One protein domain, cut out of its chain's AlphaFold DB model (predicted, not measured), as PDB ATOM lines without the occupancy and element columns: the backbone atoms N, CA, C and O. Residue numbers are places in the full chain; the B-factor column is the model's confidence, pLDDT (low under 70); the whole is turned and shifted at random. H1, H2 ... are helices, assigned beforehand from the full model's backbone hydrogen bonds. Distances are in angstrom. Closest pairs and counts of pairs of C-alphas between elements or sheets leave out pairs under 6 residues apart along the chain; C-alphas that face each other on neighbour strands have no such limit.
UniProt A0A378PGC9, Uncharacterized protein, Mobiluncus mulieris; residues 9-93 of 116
ATOM      1  N   GLY A   9     141.707 208.619 275.488       82.44
ATOM      2  CA  GLY A   9     140.837 207.615 274.867       82.44
ATOM      3  C   GLY A   9     141.171 207.356 273.397       82.44
ATOM      4  O   GLY A   9     141.144 206.210 272.954       82.44
ATOM      5  N   GLU A  10     141.531 208.401 272.653       83.19
ATOM      6  CA  GLU A  10     141.979 208.288 271.263       83.19
ATOM      7  C   GLU A  10     143.336 207.589 271.172       83.19
ATOM      8  O   GLU A  10     143.494 206.692 270.353       83.19
ATOM      9  N   ILE A  11     144.275 207.915 272.066       82.94
ATOM     10  CA  ILE A  11     145.564 207.219 272.176       82.94
ATOM     11  C   ILE A  11     145.328 205.725 272.410       82.94
ATOM     12  O   ILE A  11     145.808 204.903 271.636       82.94
ATOM     13  N   ALA A  12     144.513 205.363 273.406       82.81
ATOM     14  CA  ALA A  12     144.203 203.965 273.697       82.81
ATOM     15  C   ALA A  12     143.536 203.244 272.510       82.81
ATOM     16  O   ALA A  12     143.773 202.055 272.291       82.81
ATOM     17  N   ALA A  13     142.711 203.946 271.726       84.88
ATOM     18  CA  ALA A  13     142.123 203.395 270.511       84.88
ATOM     19  C   ALA A  13     143.188 203.142 269.433       84.88
ATOM     20  O   ALA A  13     143.233 202.040 268.886       84.88
ATOM     21  N   VAL A  14     144.074 204.107 269.165       85.50
ATOM     22  CA  VAL A  14     145.175 203.929 268.205       85.50
ATOM     23  C   VAL A  14     146.072 202.767 268.623       85.50
ATOM     24  O   VAL A  14     146.377 201.918 267.789       85.50
ATOM     25  N   GLU A  15     146.450 202.669 269.900       86.25
ATOM     26  CA  GLU A  15     147.281 201.565 270.397       86.25
ATOM     27  C   GLU A  15     146.582 200.210 270.234       86.25
ATOM     28  O   GLU A  15     147.197 199.231 269.807       86.25
ATOM     29  N   LYS A  16     145.272 200.155 270.501       86.69
ATOM     30  CA  LYS A  16     144.466 198.940 270.344       86.69
ATOM     31  C   LYS A  16     144.413 198.452 268.894       86.69
ATOM     32  O   LYS A  16     144.482 197.245 268.676       86.69
ATOM     33  N   TYR A  17     144.255 199.353 267.924       85.31
ATOM     34  CA  TYR A  17     144.103 198.980 266.511       85.31
ATOM     35  C   TYR A  17     145.443 198.813 265.784       85.31
ATOM     36  O   TYR A  17     145.587 197.903 264.972       85.31
ATOM     37  N   SER A  18     146.439 199.643 266.094       83.88
ATOM     38  CA  SER A  18     147.775 199.552 265.487       83.88
ATOM     39  C   SER A  18     148.646 198.462 266.121       83.88
ATOM     40  O   SER A  18     149.561 197.949 265.479       83.88
ATOM     41  N   GLY A  19     148.369 198.098 267.379       82.44
ATOM     42  CA  GLY A  19     149.208 197.203 268.173       82.44
ATOM     43  C   GLY A  19     150.530 197.833 268.627       82.44
ATOM     44  O   GLY A  19     151.374 197.120 269.164       82.44
ATOM     45  N   LYS A  20     150.716 199.141 268.413       79.19
ATOM     46  CA  LYS A  20     151.917 199.895 268.782       79.19
ATOM     47  C   LYS A  20     151.617 200.879 269.893       79.19
ATOM     48  O   LYS A  20     150.551 201.484 269.912       79.19
ATOM     49  N   LYS A  21     152.580 201.070 270.792       78.81
ATOM     50  CA  LYS A  21     152.476 202.090 271.839       78.81
ATOM     51  C   LYS A  21     152.767 203.476 271.283       78.81
ATOM     52  O   LYS A  21     153.576 203.615 270.371       78.81
ATOM     53  N   LEU A  22     152.208 204.516 271.898       67.56
ATOM     54  CA  LEU A  22     152.436 205.909 271.484       67.56
ATOM     55  C   LEU A  22     153.925 206.297 271.426       67.56
ATOM     56  O   LEU A  22     154.338 207.027 270.530       67.56
ATOM     57  N   GLY A  23     154.744 205.755 272.332       65.88
ATOM     58  CA  GLY A  23     156.198 205.959 272.307       65.88
ATOM     59  C   GLY A  23     156.880 205.398 271.051       65.88
ATOM     60  O   GLY A  23     157.838 205.985 270.569       65.88
ATOM     61  N   GLU A  24     156.347 204.320 270.477       66.62
ATOM     62  CA  GLU A  24     156.862 203.673 269.259       66.62
ATOM     63  C   GLU A  24     156.325 204.346 267.981       66.62
ATOM     64  O   GLU A  24     156.926 204.250 266.912       66.62
ATOM     65  N   ILE A  25     155.190 205.046 268.088       63.62
ATOM     66  CA  ILE A  25     154.570 205.829 267.007       63.62
ATOM     67  C   ILE A  25     155.428 207.054 266.663       63.62
ATOM     68  O   ILE A  25     155.580 207.383 265.488       63.62
ATOM     69  N   SER A  26     156.021 207.695 267.675       60.28
ATOM     70  CA  SER A  26     156.913 208.846 267.485       60.28
ATOM     71  C   SER A  26     158.188 208.475 266.719       60.28
ATOM     72  O   SER A  26     158.628 209.243 265.874       60.28
ATOM     73  N   GLU A  27     158.755 207.294 266.978       54.28
ATOM     74  CA  GLU A  27     159.954 206.801 266.279       54.28
ATOM     75  C   GLU A  27     159.631 206.283 264.867       54.28
ATOM     76  O   GLU A  27     160.422 206.444 263.938       54.28
ATOM     77  N   ALA A  28     158.442 205.700 264.666       52.22
ATOM     78  CA  ALA A  28     157.993 205.235 263.353       52.22
ATOM     79  C   ALA A  28     157.735 206.378 262.354       52.22
ATOM     80  O   ALA A  28     157.801 206.143 261.153       52.22
ATOM     81  N   ALA A  29     157.468 207.599 262.830       53.50
ATOM     82  CA  ALA A  29     157.288 208.776 261.979       53.50
ATOM     83  C   ALA A  29     158.608 209.331 261.400       53.50
ATOM     84  O   ALA A  29     158.574 210.072 260.420       53.50
ATOM     85  N   GLU A  30     159.761 208.986 261.988       53.00
ATOM     86  CA  GLU A  30     161.087 209.445 261.536       53.00
ATOM     87  C   GLU A  30     161.718 208.512 260.491       53.00
ATOM     88  O   GLU A  30     162.542 208.933 259.677       53.00
ATOM     89  N   GLY A  31     161.315 207.240 260.475       47.62
ATOM     90  CA  GLY A  31     161.660 206.310 259.410       47.62
ATOM     91  C   GLY A  31     160.645 206.424 258.281       47.62
ATOM     92  O   GLY A  31     159.449 206.380 258.526       47.62
ATOM     93  N   ASN A  32     161.095 206.476 257.030       51.66
ATOM     94  CA  ASN A  32     160.253 206.492 255.821       51.66
ATOM     95  C   ASN A  32     159.418 205.192 255.615       51.66
ATOM     96  O   ASN A  32     159.076 204.825 254.494       51.66
ATOM     97  N   ASN A  33     159.157 204.442 256.690       56.56
ATOM     98  CA  ASN A  33     158.316 203.262 256.751       56.56
ATOM     99  C   ASN A  33     156.916 203.691 257.178       56.56
ATOM    100  O   ASN A  33     156.606 203.825 258.361       56.56
ATOM    101  N   VAL A  34     156.068 203.877 256.177       62.41
ATOM    102  CA  VAL A  34     154.643 204.098 256.370       62.41
ATOM    103  C   VAL A  34     154.035 202.843 257.001       62.41
ATOM    104  O   VAL A  34     153.818 201.831 256.335       62.41
ATOM    105  N   ASP A  35     153.780 202.883 258.308       77.12
ATOM    106  CA  ASP A  35     153.055 201.809 258.977       77.12
ATOM    107  C   ASP A  35     151.561 201.927 258.657       77.12
ATOM    108  O   ASP A  35     150.830 202.728 259.240       77.12
ATOM    109  N   VAL A  36     151.112 201.101 257.712       79.12
ATOM    110  CA  VAL A  36     149.728 201.075 257.226       79.12
ATOM    111  C   VAL A  36     148.723 200.821 258.354       79.12
ATOM    112  O   VAL A  36     147.638 201.400 258.336       79.12
ATOM    113  N   ARG A  37     149.067 200.007 259.366       83.19
ATOM    114  CA  ARG A  37     148.173 199.724 260.505       83.19
ATOM    115  C   ARG A  37     148.036 200.929 261.416       83.19
ATOM    116  O   ARG A  37     146.952 201.220 261.913       83.19
ATOM    117  N   LEU A  38     149.138 201.634 261.633       84.00
ATOM    118  CA  LEU A  38     149.130 202.883 262.375       84.00
ATOM    119  C   LEU A  38     148.328 203.958 261.633       84.00
ATOM    120  O   LEU A  38     147.491 204.617 262.245       84.00
ATOM    121  N   MET A  39     148.521 204.098 260.320       82.00
ATOM    122  CA  MET A  39     147.775 205.065 259.512       82.00
ATOM    123  C   MET A  39     146.272 204.790 259.500       82.00
ATOM    124  O   MET A  39     145.492 205.716 259.695       82.00
ATOM    125  N   THR A  40     145.856 203.536 259.316       85.25
ATOM    126  CA  THR A  40     144.432 203.157 259.362       85.25
ATOM    127  C   THR A  40     143.840 203.358 260.758       85.25
ATOM    128  O   THR A  40     142.752 203.914 260.891       85.25
ATOM    129  N   ALA A  41     144.574 203.013 261.820       87.38
ATOM    130  CA  ALA A  41     144.142 203.274 263.194       87.38
ATOM    131  C   ALA A  41     143.958 204.775 263.478       87.38
ATOM    132  O   ALA A  41     142.976 205.178 264.107       87.38
ATOM    133  N   LEU A  42     144.881 205.611 262.999       84.88
ATOM    134  CA  LEU A  42     144.778 207.061 263.114       84.88
ATOM    135  C   LEU A  42     143.610 207.587 262.278       84.88
ATOM    136  O   LEU A  42     142.777 208.309 262.811       84.88
ATOM    137  N   ALA A  43     143.476 207.176 261.019       84.56
ATOM    138  CA  ALA A  43     142.371 207.591 260.160       84.56
ATOM    139  C   ALA A  43     141.003 207.257 260.768       84.56
ATOM    140  O   ALA A  43     140.109 208.096 260.735       84.56
ATOM    141  N   LEU A  44     140.851 206.099 261.420       86.31
ATOM    142  CA  LEU A  44     139.636 205.754 262.164       86.31
ATOM    143  C   LEU A  44     139.349 206.748 263.299       86.31
ATOM    144  O   LEU A  44     138.215 207.191 263.477       86.31
ATOM    145  N   VAL A  45     140.369 207.099 264.078       86.50
ATOM    146  CA  VAL A  45     140.245 208.057 265.182       86.50
ATOM    147  C   VAL A  45     139.898 209.453 264.669       86.50
ATOM    148  O   VAL A  45     138.966 210.075 265.177       86.50
ATOM    149  N   PHE A  46     140.589 209.923 263.631       82.56
ATOM    150  CA  PHE A  46     140.333 211.221 263.014       82.56
ATOM    151  C   PHE A  46     138.966 211.271 262.326       82.56
ATOM    152  O   PHE A  46     138.278 212.279 262.459       82.56
ATOM    153  N   ALA A  47     138.507 210.185 261.699       79.75
ATOM    154  CA  ALA A  47     137.154 210.084 261.159       79.75
ATOM    155  C   ALA A  47     136.101 210.198 262.274       79.75
ATOM    156  O   ALA A  47     135.168 210.997 262.182       79.75
ATOM    157  N   LYS A  48     136.279 209.477 263.388       81.56
ATOM    158  CA  LYS A  48     135.368 209.571 264.542       81.56
ATOM    159  C   LYS A  48     135.339 210.967 265.148       81.56
ATOM    160  O   LYS A  48     134.262 211.488 265.430       81.56
ATOM    161  N   ARG A  49     136.509 211.589 265.296       77.38
ATOM    162  CA  ARG A  49     136.652 212.972 265.768       77.38
ATOM    163  C   ARG A  49     136.044 213.979 264.791       77.38
ATOM    164  O   ARG A  49     135.446 214.960 265.221       77.38
ATOM    165  N   GLY A  50     136.157 213.712 263.495       71.00
ATOM    166  CA  GLY A  50     135.621 214.508 262.395       71.00
ATOM    167  C   GLY A  50     134.113 214.353 262.163       71.00
ATOM    168  O   GLY A  50     133.594 214.781 261.134       71.00
ATOM    169  N   GLY A  51     133.390 213.747 263.111       64.19
ATOM    170  CA  GLY A  51     131.934 213.631 263.060       64.19
ATOM    171  C   GLY A  51     131.408 212.329 262.456       64.19
ATOM    172  O   GLY A  51     130.213 212.256 262.170       64.19
ATOM    173  N   PHE A  52     132.245 211.294 262.315       71.50
ATOM    174  CA  PHE A  52     131.845 209.948 261.877       71.50
ATOM    175  C   PHE A  52     131.965 208.919 263.016       71.50
ATOM    176  O   PHE A  52     132.782 208.003 262.936       71.50
ATOM    177  N   PRO A  53     131.182 209.032 264.109       74.19
ATOM    178  CA  PRO A  53     131.328 208.158 265.282       74.19
ATOM    179  C   PRO A  53     131.112 206.668 264.962       74.19
ATOM    180  O   PRO A  53     131.725 205.800 265.594       74.19
ATOM    181  N   GLU A  54     130.286 206.397 263.948       77.50
ATOM    182  CA  GLU A  54     129.947 205.065 263.433       77.50
ATOM    183  C   GLU A  54     131.005 204.486 262.480       77.50
ATOM    184  O   GLU A  54     130.855 203.346 262.054       77.50
ATOM    185  N   ALA A  55     132.062 205.235 262.136       80.31
ATOM    186  CA  ALA A  55     133.120 204.723 261.271       80.31
ATOM    187  C   ALA A  55     133.703 203.431 261.858       80.31
ATOM    188  O   ALA A  55     134.045 203.355 263.050       80.31
ATOM    189  N   THR A  56     133.797 202.408 261.017       84.75
ATOM    190  CA  THR A  56     134.363 201.108 261.370       84.75
ATOM    191  C   THR A  56     135.761 200.956 260.784       84.75
ATOM    192  O   THR A  56     136.167 201.724 259.915       84.75
ATOM    193  N   MET A  57     136.522 199.975 261.274       84.12
ATOM    194  CA  MET A  57     137.836 199.678 260.696       84.12
ATOM    195  C   MET A  57     137.699 199.259 259.227       84.12
ATOM    196  O   MET A  57     138.433 199.767 258.388       84.12
ATOM    197  N   ASP A  58     136.689 198.442 258.909       85.19
ATOM    198  CA  ASP A  58     136.367 198.022 257.543       85.19
ATOM    199  C   ASP A  58     136.143 199.218 256.604       85.19
ATOM    200  O   ASP A  58     136.588 199.178 255.462       85.19
ATOM    201  N   ASP A  59     135.503 200.303 257.059       81.06
ATOM    202  CA  ASP A  59     135.312 201.502 256.228       81.06
ATOM    203  C   ASP A  59     136.642 202.175 255.869       81.06
ATOM    204  O   ASP A  59     136.816 202.645 254.745       81.06
ATOM    205  N   ILE A  60     137.576 202.210 256.823       84.19
ATOM    206  CA  ILE A  60     138.888 202.847 256.677       84.19
ATOM    207  C   ILE A  60     139.840 201.976 255.852       84.19
ATOM    208  O   ILE A  60     140.619 202.500 255.061       84.19
ATOM    209  N   GLU A  61     139.759 200.651 255.980       85.31
ATOM    210  CA  GLU A  61     140.560 199.697 255.200       85.31
ATOM    211  C   GLU A  61     140.230 199.711 253.700       85.31
ATOM    212  O   GLU A  61     141.026 199.242 252.888       85.31
ATOM    213  N   GLN A  62     139.070 200.250 253.317       83.56
ATOM    214  CA  GLN A  62     138.679 200.424 251.916       83.56
ATOM    215  C   GLN A  62     139.185 201.735 251.299       83.56
ATOM    216  O   GLN A  62     138.969 201.946 250.104       83.56
ATOM    217  N   LEU A  63     139.809 202.616 252.086       81.25
ATOM    218  CA  LEU A  63     140.363 203.878 251.605       81.25
ATOM    219  C   LEU A  63     141.768 203.679 251.032       81.25
ATOM    220  O   LEU A  63     142.554 202.855 251.505       81.25
ATOM    221  N   ASN A  64     142.104 204.469 250.020       81.44
ATOM    222  CA  ASN A  64     143.453 204.543 249.481       81.44
ATOM    223  C   ASN A  64     144.351 205.470 250.330       81.44
ATOM    224  O   ASN A  64     143.896 206.163 251.243       81.44
ATOM    225  N   MET A  65     145.658 205.474 250.047       76.44
ATOM    226  CA  MET A  65     146.621 206.262 250.829       76.44
ATOM    227  C   MET A  65     146.382 207.776 250.746       76.44
ATOM    228  O   MET A  65     146.588 208.455 251.750       76.44
ATOM    229  N   ASP A  66     145.909 208.291 249.609       76.19
ATOM    230  CA  ASP A  66     145.617 209.719 249.434       76.19
ATOM    231  C   ASP A  66     144.384 210.132 250.252       76.19
ATOM    232  O   ASP A  66     144.372 211.180 250.898       76.19
ATOM    233  N   GLU A  67     143.364 209.272 250.302       76.50
ATOM    234  CA  GLU A  67     142.157 209.473 251.109       76.50
ATOM    235  C   GLU A  67     142.464 209.444 252.612       76.50
ATOM    236  O   GLU A  67     141.970 210.273 253.380       76.50
ATOM    237  N   ILE A  68     143.330 208.519 253.030       76.50
ATOM    238  CA  ILE A  68     143.829 208.438 254.404       76.50
ATOM    239  C   ILE A  68     144.652 209.686 254.749       76.50
ATOM    240  O   ILE A  68     144.452 210.271 255.814       76.50
ATOM    241  N   ALA A  69     145.551 210.125 253.864       76.06
ATOM    242  CA  ALA A  69     146.342 211.336 254.071       76.06
ATOM    243  C   ALA A  69     145.443 212.576 254.218       76.06
ATOM    244  O   ALA A  69     145.620 213.350 255.158       76.06
ATOM    245  N   ALA A  70     144.415 212.709 253.376       74.75
ATOM    246  CA  ALA A  70     143.456 213.809 253.448       74.75
ATOM    247  C   ALA A  70     142.696 213.854 254.789       74.75
ATOM    248  O   ALA A  70     142.530 214.934 255.365       74.75
ATOM    249  N   LEU A  71     142.285 212.696 255.324       74.31
ATOM    250  CA  LEU A  71     141.654 212.588 256.651       74.31
ATOM    251  C   LEU A  71     142.582 213.018 257.793       74.31
ATOM    252  O   LEU A  71     142.128 213.548 258.806       74.31
ATOM    253  N   LEU A  72     143.883 212.768 257.645       72.88
ATOM    254  CA  LEU A  72     144.893 213.078 258.655       72.88
ATOM    255  C   LEU A  72     145.339 214.545 258.607       72.88
ATOM    256  O   LEU A  72     145.776 215.088 259.624       72.88
ATOM    257  N   GLU A  73     145.239 215.188 257.444       69.62
ATOM    258  CA  GLU A  73     145.579 216.600 257.254       69.62
ATOM    259  C   GLU A  73     144.437 217.550 257.616       69.62
ATOM    260  O   GLU A  73     144.683 218.633 258.152       69.62
ATOM    261  N   LYS A  74     143.183 217.160 257.351       61.16
ATOM    262  CA  LYS A  74     142.008 217.985 257.644       61.16
ATOM    263  C   LYS A  74     141.082 217.240 258.602       61.16
ATOM    264  O   LYS A  74     140.442 216.279 258.181       61.16
ATOM    265  N   PRO A  75     140.923 217.695 259.861       53.09
ATOM    266  CA  PRO A  75     139.847 217.195 260.703       53.09
ATOM    267  C   PRO A  75     138.533 217.586 260.024       53.09
ATOM    268  O   PRO A  75     138.161 218.761 260.007       53.09
ATOM    269  N   THR A  76     137.872 216.620 259.386       50.69
ATOM    270  CA  THR A  76     136.631 216.848 258.647       50.69
ATOM    271  C   THR A  76     135.624 217.480 259.596       50.69
ATOM    272  O   THR A  76     135.293 216.925 260.639       50.69
ATOM    273  N   GLN A  77     135.175 218.692 259.290       46.34
ATOM    274  CA  GLN A  77     134.067 219.293 260.014       46.34
ATOM    275  C   GLN A  77     132.795 218.674 259.449       46.34
ATOM    276  O   GLN A  77     132.459 218.977 258.317       46.34
ATOM    277  N   HIS A  78     132.166 217.791 260.234       48.75
ATOM    278  CA  HIS A  78     130.774 217.330 260.143       48.75
ATOM    279  C   HIS A  78     130.207 217.136 258.718       48.75
ATOM    280  O   HIS A  78     129.930 218.125 258.052       48.75
ATOM    281  N   VAL A  79     129.899 215.884 258.328       42.25
ATOM    282  CA  VAL A  79     128.665 215.435 257.617       42.25
ATOM    283  C   VAL A  79     128.864 214.041 256.972       42.25
ATOM    284  O   VAL A  79     129.584 213.896 255.995       42.25
ATOM    285  N   ALA A  80     128.154 213.052 257.541       43.44
ATOM    286  CA  ALA A  80     127.443 211.923 256.907       43.44
ATOM    287  C   ALA A  80     128.185 210.680 256.299       43.44
ATOM    288  O   ALA A  80     129.383 210.501 256.430       43.44
ATOM    289  N   LYS A  81     127.417 209.673 255.854       50.53
ATOM    290  CA  LYS A  81     127.751 208.244 255.604       50.53
ATOM    291  C   LYS A  81     129.010 208.030 254.740       50.53
ATOM    292  O   LYS A  81     129.426 208.924 254.030       50.53
ATOM    293  N   ARG A  82     129.573 206.808 254.699       56.94
ATOM    294  CA  ARG A  82     130.779 206.432 253.907       56.94
ATOM    295  C   ARG A  82     130.880 207.086 252.515       56.94
ATOM    296  O   ARG A  82     131.953 207.540 252.136       56.94
ATOM    297  N   SER A  83     129.783 207.129 251.760       57.72
ATOM    298  CA  SER A  83     129.715 207.795 250.449       57.72
ATOM    299  C   SER A  83     130.048 209.290 250.516       57.72
ATOM    300  O   SER A  83     130.762 209.792 249.662       57.72
ATOM    301  N   GLU A  84     129.595 209.971 251.563       56.22
ATOM    302  CA  GLU A  84     129.850 211.386 251.843       56.22
ATOM    303  C   GLU A  84     131.262 211.607 252.408       56.22
ATOM    304  O   GLU A  84     131.831 212.661 252.165       56.22
ATOM    305  N   ILE A  85     131.885 210.612 253.061       60.06
ATOM    306  CA  ILE A  85     133.317 210.665 253.430       60.06
ATOM    307  C   ILE A  85     134.180 210.675 252.166       60.06
ATOM    308  O   ILE A  85     135.006 211.567 251.992       60.06
ATOM    309  N   ALA A  86     133.961 209.710 251.268       60.75
ATOM    310  CA  ALA A  86     134.690 209.630 250.005       60.75
ATOM    311  C   ALA A  86     134.460 210.882 249.139       60.75
ATOM    312  O   ALA A  86     135.398 211.416 248.554       60.75
ATOM    313  N   GLU A  87     133.230 211.400 249.105       58.16
ATOM    314  CA  GLU A  87     132.875 212.605 248.350       58.16
ATOM    315  C   GLU A  87     133.433 213.892 248.981       58.16
ATOM    316  O   GLU A  87     133.945 214.751 248.266       58.16
ATOM    317  N   ALA A  88     133.423 214.022 250.313       57.97
ATOM    318  CA  ALA A  88     134.031 215.150 251.020       57.97
ATOM    319  C   ALA A  88     135.556 215.168 250.861       57.97
ATOM    320  O   ALA A  88     136.144 216.240 250.709       57.97
ATOM    321  N   ILE A  89     136.196 213.996 250.855       57.78
ATOM    322  CA  ILE A  89     137.621 213.857 250.549       57.78
ATOM    323  C   ILE A  89     137.881 214.236 249.088       57.78
ATOM    324  O   ILE A  89     138.720 215.099 248.831       57.78
ATOM    325  N   ALA A  90     137.116 213.683 248.141       59.97
ATOM    326  CA  ALA A  90     137.237 213.993 246.715       59.97
ATOM    327  C   ALA A  90     137.039 215.488 246.409       59.97
ATOM    328  O   ALA A  90     137.754 216.043 245.584       59.97
ATOM    329  N   ALA A  91     136.118 216.161 247.104       57.12
ATOM    330  CA  ALA A  91     135.887 217.599 246.969       57.12
ATOM    331  C   ALA A  91     136.981 218.465 247.626       57.12
ATOM    332  O   ALA A  91     137.102 219.648 247.309       57.12
ATOM    333  N   SER A  92     137.757 217.904 248.560       50.31
ATOM    334  CA  SER A  92     138.850 218.601 249.254       50.31
ATOM    335  C   SER A  92     140.214 218.403 248.593       50.31
ATOM    336  O   SER A  92     141.145 219.157 248.901       50.31
ATOM    337  N   LEU A  93     140.333 217.398 247.720       50.53
ATOM    338  CA  LEU A  93     141.510 217.155 246.900       50.53
ATOM    339  C   LEU A  93     141.565 218.212 245.780       50.53
ATOM    340  O   LEU A  93     140.579 218.393 245.061       50.53
TER     341      LEU A  93
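AT A GLANCE: This is residues 9 to 93 of the 116 residues of an uncharacterized protein of Mobiluncus mulieris (UniProt A0A378PGC9). The longest helix, H3, runs through the middle of a small helical domain, with H1 packed on one side of it, H5 on the opposite side, and the short H4 beside one part of it. H2 and H6 lie far out toward two ends of the domain: H6 packs crosswise on H5, while H2 sits more loosely near H1 and H3. The printed part has 85 residues, with six named helices in the order H1 to H6 and no named strand; the class is all helix. It is compact, with a radius of gyration of the C-alphas of 12.5 A, and spans 33 by 26 by 20 A.

IN THESE COORDINATES: H1, residues 9 to 18, begins at C-alpha 9 at (140.837, 207.615, 274.867) and is 14.2 A long from first to last C-alpha. H2, residues 22 to 28, measures 9.9 A. H3, residues 36 to 49, starts at C-alpha 36 at (149.728, 201.075, 257.226) and covers 19.6 A. H4, residues 57 to 61, measures 6.1 A, and H5, residues 65 to 73, measures 12.2 A. H6, residues 82 to 92, is 15.3 A long and ends at C-alpha 92 at (138.850, 218.601, 249.254).

HOW THE PARTS SIT: H3 is the hub, touching three other helices. H1 touches it at a shallow tilt of 30 degrees, opposite ways; their closest C-alphas, Ser 18 and Leu 38, are 4.8 A apart. H4 touches H3 at residues 40 to 44 alone, the closest C-alphas being those of Thr 40 and Ile 60 at 6.2 A. H5 touches H3 at a steep tilt of 47 degrees, the same way, with the C-alphas of Ala 43 and Ile 68 closest at 6.0 A. H6 touches H5 about perpendicular, at 77 degrees; their closest C-alphas, Glu 67 and Ile 89, are 6.3 A apart. H2 touches no helix, but is close but not clearly touching H1, where the closest C-alphas, Glu 15 and Leu 22, are 6.8 A apart. H2 and H6 are apart, as are H3 and H6. Each O i to N i+4 pair is within hydrogen-bond range in H1, H3, H4, H5 and H6; in H2 it is 2 of 3.

THE WHOLE: The two C-alphas farthest apart are those of Gly 31 and Ala 80, at 34.8 A. The printed part has no cut and no long link; the links H1 to H2 and H4 to H5 are tight. The mean pLDDT of the printed part is 70.9, and it is under 70 at residues 22 to 34, residue 51 and residues 73 to 93.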